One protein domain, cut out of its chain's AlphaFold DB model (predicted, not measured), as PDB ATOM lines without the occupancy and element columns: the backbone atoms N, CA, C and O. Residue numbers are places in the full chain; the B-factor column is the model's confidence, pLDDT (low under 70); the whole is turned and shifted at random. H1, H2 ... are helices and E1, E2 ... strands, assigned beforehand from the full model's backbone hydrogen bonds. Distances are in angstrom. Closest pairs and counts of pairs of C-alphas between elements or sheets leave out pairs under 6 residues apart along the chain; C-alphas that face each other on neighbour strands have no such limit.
ATOM      1  N   TYR A   4      -2.107  46.026  16.362       95.81
ATOM      2  CA  TYR A   4      -1.288  44.952  15.829       95.81
ATOM      3  C   TYR A   4      -0.152  45.557  15.009       95.81
ATOM      4  O   TYR A   4      -0.386  46.487  14.241       95.81
ATOM      5  N   LEU A   5       1.053  45.028  15.167       95.19
ATOM      6  CA  LEU A   5       2.254  45.450  14.462       95.19
ATOM      7  C   LEU A   5       2.759  44.303  13.600       95.19
ATOM      8  O   LEU A   5       2.936  43.181  14.085       95.19
ATOM      9  N   THR A   6       2.995  44.616  12.335       95.12
ATOM     10  CA  THR A   6       3.758  43.787  11.405       95.12
ATOM     11  C   THR A   6       5.172  44.373  11.280       95.12
ATOM     12  O   THR A   6       5.539  45.275  12.037       95.12
ATOM     13  N   ARG A   7       6.000  43.873  10.360       92.81
ATOM     14  CA  ARG A   7       7.355  44.407  10.142       92.81
ATOM     15  C   ARG A   7       7.354  45.866   9.682       92.81
ATOM     16  O   ARG A   7       8.283  46.591  10.020       92.81
ATOM     17  N   GLN A   8       6.343  46.283   8.919       89.44
ATOM     18  CA  GLN A   8       6.266  47.621   8.322       89.44
ATOM     19  C   GLN A   8       4.977  48.385   8.651       89.44
ATOM     20  O   GLN A   8       4.955  49.607   8.527       89.44
ATOM     21  N   TYR A   9       3.907  47.704   9.073       92.75
ATOM     22  CA  TYR A   9       2.574  48.295   9.201       92.75
ATOM     23  C   TYR A   9       2.003  48.173  10.615       92.75
ATOM     24  O   TYR A   9       2.405  47.333  11.424       92.75
ATOM     25  N   ALA A  10       0.993  49.000  10.884       93.62
ATOM     26  CA  ALA A  10       0.147  48.891  12.061       93.62
ATOM     27  C   ALA A  10      -1.319  48.720  11.654       93.62
ATOM     28  O   ALA A  10      -1.785  49.300  10.676       93.62
ATOM     29  N   ALA A  11      -2.062  47.941  12.431       93.75
ATOM     30  CA  ALA A  11      -3.485  47.717  12.226       93.75
ATOM     31  C   ALA A  11      -4.240  47.772  13.551       93.75
ATOM     32  O   ALA A  11      -3.733  47.365  14.592       93.75
ATOM     33  N   VAL A  12      -5.493  48.209  13.513       93.06
ATOM     34  CA  VAL A  12      -6.362  48.261  14.704       93.06
ATOM     35  C   VAL A  12      -7.273  47.038  14.833       93.06
ATOM     36  O   VAL A  12      -7.919  46.840  15.857       93.06
ATOM     37  N   THR A  13      -7.301  46.185  13.805       92.94
ATOM     38  CA  THR A  13      -8.041  44.920  13.796       92.94
ATOM     39  C   THR A  13      -7.158  43.778  13.305       92.94
ATOM     40  O   THR A  13      -6.281  43.966  12.460       92.94
ATOM     41  N   TRP A  14      -7.417  42.570  13.806       94.50
ATOM     42  CA  TRP A  14      -6.692  41.370  13.389       94.50
ATOM     43  C   TRP A  14      -6.816  41.065  11.883       94.50
ATOM     44  O   TRP A  14      -5.787  40.819  11.255       94.50
ATOM     45  N   PRO A  15      -8.005  41.136  11.240       95.00
ATOM     46  CA  PRO A  15      -8.107  40.895   9.798       95.00
ATOM     47  C   PRO A  15      -7.264  41.866   8.962       95.00
ATOM     48  O   PRO A  15      -6.634  41.453   7.985       95.00
ATOM     49  N   ALA A  16      -7.211  43.144   9.355       94.44
ATOM     50  CA  ALA A  16      -6.353  44.126   8.700       94.44
ATOM     51  C   ALA A  16      -4.867  43.813   8.925       94.44
ATOM     52  O   ALA A  16      -4.098  43.867   7.969       94.44
ATOM     53  N   ALA A  17      -4.484  43.404  10.140       95.19
ATOM     54  CA  ALA A  17      -3.119  42.983  10.456       95.19
ATOM     55  C   ALA A  17      -2.667  41.808   9.580       95.19
ATOM     56  O   ALA A  17      -1.605  41.872   8.977       95.19
ATOM     57  N   VAL A  18      -3.500  40.772   9.428       96.62
ATOM     58  CA  VAL A  18      -3.202  39.609   8.572       96.62
ATOM     59  C   VAL A  18      -3.068  40.011   7.103       96.62
ATOM     60  O   VAL A  18      -2.204  39.495   6.395       96.62
ATOM     61  N   ARG A  19      -3.907  40.935   6.620       95.50
ATOM     62  CA  ARG A  19      -3.795  41.459   5.251       95.50
ATOM     63  C   ARG A  19      -2.479  42.212   5.047       95.50
ATOM     64  O   ARG A  19      -1.822  41.984   4.039       95.50
ATOM     65  N   LEU A  20      -2.102  43.079   5.986       95.19
ATOM     66  CA  LEU A  20      -0.858  43.854   5.930       95.19
ATOM     67  C   LEU A  20       0.381  42.964   6.082       95.19
ATOM     68  O   LEU A  20       1.347  43.143   5.351       95.19
ATOM     69  N   ALA A  21       0.309  41.944   6.936       95.94
ATOM     70  CA  ALA A  21       1.366  40.956   7.126       95.94
ATOM     71  C   ALA A  21       1.689  40.196   5.828       95.94
ATOM     72  O   ALA A  21       2.834  39.854   5.558       95.94
ATOM     73  N   ARG A  22       0.687  39.969   4.967       96.00
ATOM     74  CA  ARG A  22       0.919  39.404   3.626       96.00
ATOM     75  C   ARG A  22       1.656  40.368   2.694       96.00
ATOM     76  O   ARG A  22       2.348  39.894   1.802       96.00
ATOM     77  N   LEU A  23       1.502  41.682   2.873       94.38
ATOM     78  CA  LEU A  23       2.143  42.695   2.028       94.38
ATOM     79  C   LEU A  23       3.623  42.885   2.380       94.38
ATOM     80  O   LEU A  23       4.444  42.967   1.473       94.38
ATOM     81  N   ASP A  24       3.978  42.902   3.668       94.81
ATOM     82  CA  ASP A  24       5.378  42.999   4.124       94.81
ATOM     83  C   ASP A  24       6.026  41.642   4.453       94.81
ATOM     84  O   ASP A  24       7.126  41.589   5.009       94.81
ATOM     85  N   SER A  25       5.363  40.538   4.099       96.56
ATOM     86  CA  SER A  25       5.827  39.168   4.360       96.56
ATOM     87  C   SER A  25       6.114  38.873   5.840       96.56
ATOM     88  O   SER A  25       7.016  38.093   6.154       96.56
ATOM     89  N   THR A  26       5.367  39.486   6.760       97.00
ATOM     90  CA  THR A  26       5.396  39.140   8.186       97.00
ATOM     91  C   THR A  26       4.678  37.803   8.426       97.00
ATOM     92  O   THR A  26       3.497  37.673   8.090       97.00
ATOM     93  N   PRO A  27       5.341  36.791   9.018       97.19
ATOM     94  CA  PRO A  27       4.684  35.572   9.482       97.19
ATOM     95  C   PRO A  27       3.575  35.874  10.496       97.19
ATOM     96  O   PRO A  27       3.687  36.792  11.304       97.19
ATOM     97  N   ILE A  28       2.484  35.104  10.466       96.06
ATOM     98  CA  ILE A  28       1.302  35.365  11.309       96.06
ATOM     99  C   ILE A  28       1.646  35.301  12.805       96.06
ATOM    100  O   ILE A  28       1.112  36.074  13.596       96.06
ATOM    101  N   ASP A  29       2.543  34.396  13.183       96.44
ATOM    102  CA  ASP A  29       3.067  34.208  14.536       96.44
ATOM    103  C   ASP A  29       4.034  35.317  14.988       96.44
ATOM    104  O   ASP A  29       4.252  35.484  16.186       96.44
ATOM    105  N   GLU A  30       4.550  36.125  14.056       97.31
ATOM    106  CA  GLU A  30       5.356  37.315  14.347       97.31
ATOM    107  C   GLU A  30       4.514  38.597  14.493       97.31
ATOM    108  O   GLU A  30       5.051  39.639  14.876       97.31
ATOM    109  N   ILE A  31       3.199  38.557  14.229       96.62
ATOM    110  CA  ILE A  31       2.327  39.725  14.417       96.62
ATOM    111  C   ILE A  31       2.211  40.024  15.916       96.62
ATOM    112  O   ILE A  31       1.622  39.263  16.688       96.62
ATOM    113  N   ARG A  32       2.736  41.176  16.337       96.25
ATOM    114  CA  ARG A  32       2.737  41.587  17.748       96.25
ATOM    115  C   ARG A  32       1.486  42.387  18.064       96.25
ATOM    116  O   ARG A  32       1.095  43.249  17.288       96.25
ATOM    117  N   TYR A  33       0.891  42.166  19.231       95.19
ATOM    118  CA  TYR A  33      -0.211  42.991  19.723       95.19
ATOM    119  C   TYR A  33       0.241  43.861  20.896       95.19
ATOM    120  O   TYR A  33       0.816  43.361  21.863       95.19
ATOM    121  N   SER A  34      -0.048  45.160  20.822       93.81
ATOM    122  CA  SER A  34       0.135  46.114  21.915       93.81
ATOM    123  C   SER A  34      -1.227  46.637  22.362       93.81
ATOM    124  O   SER A  34      -1.832  47.487  21.707       93.81
ATOM    125  N   ALA A  35      -1.719  46.123  23.491       89.31
ATOM    126  CA  ALA A  35      -3.020  46.500  24.047       89.31
ATOM    127  C   ALA A  35      -3.063  47.956  24.551       89.31
ATOM    128  O   ALA A  35      -4.127  48.573  24.565       89.31
ATOM    129  N   ALA A  36      -1.911  48.494  24.963       89.50
ATOM    130  CA  ALA A  36      -1.784  49.818  25.570       89.50
ATOM    131  C   ALA A  36      -1.529  50.949  24.555       89.50
ATOM    132  O   ALA A  36      -1.608  52.116  24.925       89.50
ATOM    133  N   ALA A  37      -1.234  50.624  23.292       92.44
ATOM    134  CA  ALA A  37      -0.957  51.619  22.261       92.44
ATOM    135  C   ALA A  37      -2.257  52.166  21.659       92.44
ATOM    136  O   ALA A  37      -2.901  51.503  20.846       92.44
ATOM    137  N   MET A  38      -2.630  53.379  22.059       93.50
ATOM    138  CA  MET A  38      -3.789  54.104  21.546       93.50
ATOM    139  C   MET A  38      -3.385  55.008  20.383       93.50
ATOM    140  O   MET A  38      -2.327  55.630  20.423       93.50
ATOM    141  N   LEU A  39      -4.230  55.083  19.353       94.75
ATOM    142  CA  LEU A  39      -4.042  56.014  18.240       94.75
ATOM    143  C   LEU A  39      -4.293  57.444  18.736       94.75
ATOM    144  O   LEU A  39      -5.391  57.739  19.206       94.75
ATOM    145  N   ILE A  40      -3.278  58.303  18.646       95.25
ATOM    146  CA  ILE A  40      -3.327  59.706  19.088       95.25
ATOM    147  C   ILE A  40      -3.570  60.640  17.906       95.25
ATOM    148  O   ILE A  40      -4.351  61.579  18.018       95.25
ATOM    149  N   HIS A  41      -2.922  60.376  16.773       95.38
ATOM    150  CA  HIS A  41      -3.066  61.181  15.561       95.38
ATOM    151  C   HIS A  41      -2.905  60.325  14.315       95.38
ATOM    152  O   HIS A  41      -2.201  59.312  14.343       95.38
ATOM    153  N   ARG A  42      -3.542  60.736  13.221       94.06
ATOM    154  CA  ARG A  42      -3.443  60.080  11.916       94.06
ATOM    155  C   ARG A  42      -3.493  61.126  10.810       94.06
ATOM    156  O   ARG A  42      -4.392  61.958  10.793       94.06
ATOM    157  N   THR A  43      -2.585  60.988   9.855       93.38
ATOM    158  CA  THR A  43      -2.664  61.593   8.525       93.38
ATOM    159  C   THR A  43      -2.964  60.502   7.493       93.38
ATOM    160  O   THR A  43      -3.127  59.326   7.834       93.38
ATOM    161  N   ASP A  44      -2.998  60.856   6.211       91.19
ATOM    162  CA  ASP A  44      -3.133  59.869   5.134       91.19
ATOM    163  C   ASP A  44      -1.929  58.916   5.044       91.19
ATOM    164  O   ASP A  44      -2.048  57.793   4.551       91.19
ATOM    165  N   TRP A  45      -0.769  59.337   5.556       91.44
ATOM    166  CA  TRP A  45       0.502  58.643   5.351       91.44
ATOM    167  C   TRP A  45       1.040  57.984   6.614       91.44
ATOM    168  O   TRP A  45       1.632  56.901   6.542       91.44
ATOM    169  N   TRP A  46       0.815  58.594   7.777       94.88
ATOM    170  CA  TRP A  46       1.387  58.150   9.042       94.88
ATOM    171  C   TRP A  46       0.421  58.284  10.217       94.88
ATOM    172  O   TRP A  46      -0.563  59.020  10.185       94.88
ATOM    173  N   ALA A  47       0.707  57.536  11.273       95.31
ATOM    174  CA  ALA A  47      -0.042  57.525  12.513       95.31
ATOM    175  C   ALA A  47       0.895  57.614  13.716       95.31
ATOM    176  O   ALA A  47       1.952  56.979  13.752       95.31
ATOM    177  N   TRP A  48       0.468  58.391  14.707       96.12
ATOM    178  CA  TRP A  48       1.143  58.559  15.985       96.12
ATOM    179  C   TRP A  48       0.382  57.841  17.093       96.12
ATOM    180  O   TRP A  48      -0.847  57.926  17.190       96.12
ATOM    181  N   TRP A  49       1.129  57.145  17.944       95.44
ATOM    182  CA  TRP A  49       0.588  56.263  18.969       95.44
ATOM    183  C   TRP A  49       1.071  56.658  20.365       95.44
ATOM    184  O   TRP A  49       2.154  57.214  20.539       95.44
ATOM    185  N   SER A  50       0.284  56.320  21.388       94.25
ATOM    186  CA  SER A  50       0.560  56.667  22.790       94.25
ATOM    187  C   SER A  50       1.806  55.999  23.382       94.25
ATOM    188  O   SER A  50       2.232  56.367  24.468       94.25
ATOM    189  N   ASP A  51       2.384  55.009  22.699       93.50
ATOM    190  CA  ASP A  51       3.677  54.402  23.039       93.50
ATOM    191  C   ASP A  51       4.861  55.091  22.334       93.50
ATOM    192  O   ASP A  51       5.959  54.540  22.264       93.50
ATOM    193  N   HIS A  52       4.626  56.307  21.831       93.56
ATOM    194  CA  HIS A  52       5.592  57.190  21.184       93.56
ATOM    195  C   HIS A  52       6.208  56.622  19.903       93.56
ATOM    196  O   HIS A  52       7.341  56.949  19.540       93.56
ATOM    197  N   GLN A  53       5.469  55.754  19.216       92.50
ATOM    198  CA  GLN A  53       5.885  55.217  17.931       92.50
ATOM    199  C   GLN A  53       5.139  55.890  16.791       92.50
ATOM    200  O   GLN A  53       3.929  56.102  16.856       92.50
ATOM    201  N   LEU A  54       5.879  56.149  15.719       93.88
ATOM    202  CA  LEU A  54       5.351  56.558  14.431       93.88
ATOM    203  C   LEU A  54       5.235  55.317  13.540       93.88
ATOM    204  O   LEU A  54       6.166  54.514  13.466       93.88
ATOM    205  N   THR A  55       4.099  55.137  12.878       93.31
ATOM    206  CA  THR A  55       3.905  54.069  11.886       93.31
ATOM    207  C   THR A  55       3.300  54.650  10.625       93.31
ATOM    208  O   THR A  55       2.733  55.737  10.655       93.31
ATOM    209  N   THR A  56       3.332  53.911   9.521       91.88
ATOM    210  CA  THR A  56       2.465  54.239   8.383       91.88
ATOM    211  C   THR A  56       0.982  54.143   8.776       91.88
ATOM    212  O   THR A  56       0.611  53.353   9.652       91.88
ATOM    213  N   ALA A  57       0.140  54.960   8.140       91.88
ATOM    214  CA  ALA A  57      -1.313  54.936   8.296       91.88
ATOM    215  C   ALA A  57      -2.008  53.896   7.398       91.88
ATOM    216  O   ALA A  57      -3.220  53.690   7.517       91.88
TER     217      ALA A  57
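This is residues 4 to 57 of the 159 residues of an uncharacterized protein of Cyanothece sp. SIO1E1 (UniProt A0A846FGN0). Look for a small antiparallel sheet of three strands at one end of the printed part and a single helix, H1, at the other; strand E1 belongs to the link that carries the backbone from one end to the other. The unnamed residues 4 to 13 fold back on themselves between H1 and the sheet. The printed part has 54 residues, in the chain order H1, E1, E2, E3, E4; the sheet's order is E2, E3, E4, a meander, each strand the antiparallel neighbour of the one before. The class is mixed, helices and strands, with under half of the residues in named elements. The whole is compact, with a radius of gyration of the C-alphas of 10.5 A and spans of 27 by 23 by 16 A.

Begin at the inner strand E3, residues 46 to 49. Its neighbour E2, residues 39 to 42, makes a hairpin with it, antiparallel at 162 degrees, and you will find N 48 and O 41 2.8 A apart, within hydrogen-bond range. C-alphas 42 and 47 face each other at 4.3 A. E4, residues 54 to 56, makes a hairpin with E3 at 142 degrees, with N 47 and O 55 2.8 A apart, within hydrogen-bond range. H1, residues 14 to 23, is not on the sheet and is apart from E1, residues 32 to 34, which pairs with no named strand. In H1, 5 of 6 O i to N i+4 pairs are within hydrogen-bond range.

Find C-alpha 14 at (-6.692, 41.370, 13.389); from there H1 runs 14.5 A to C-alpha 23. E1 spans 6.7 A, E2 7.5 A, E3 10.1 A. E4 runs 7.1 A to C-alpha 56 at (2.465, 54.239, 8.383).

The C-alphas farthest apart, of Asp 29 and Thr 43, are 28.6 A apart. The printed part has no cut, and no link is long. No printed residue is under 70 in pLDDT.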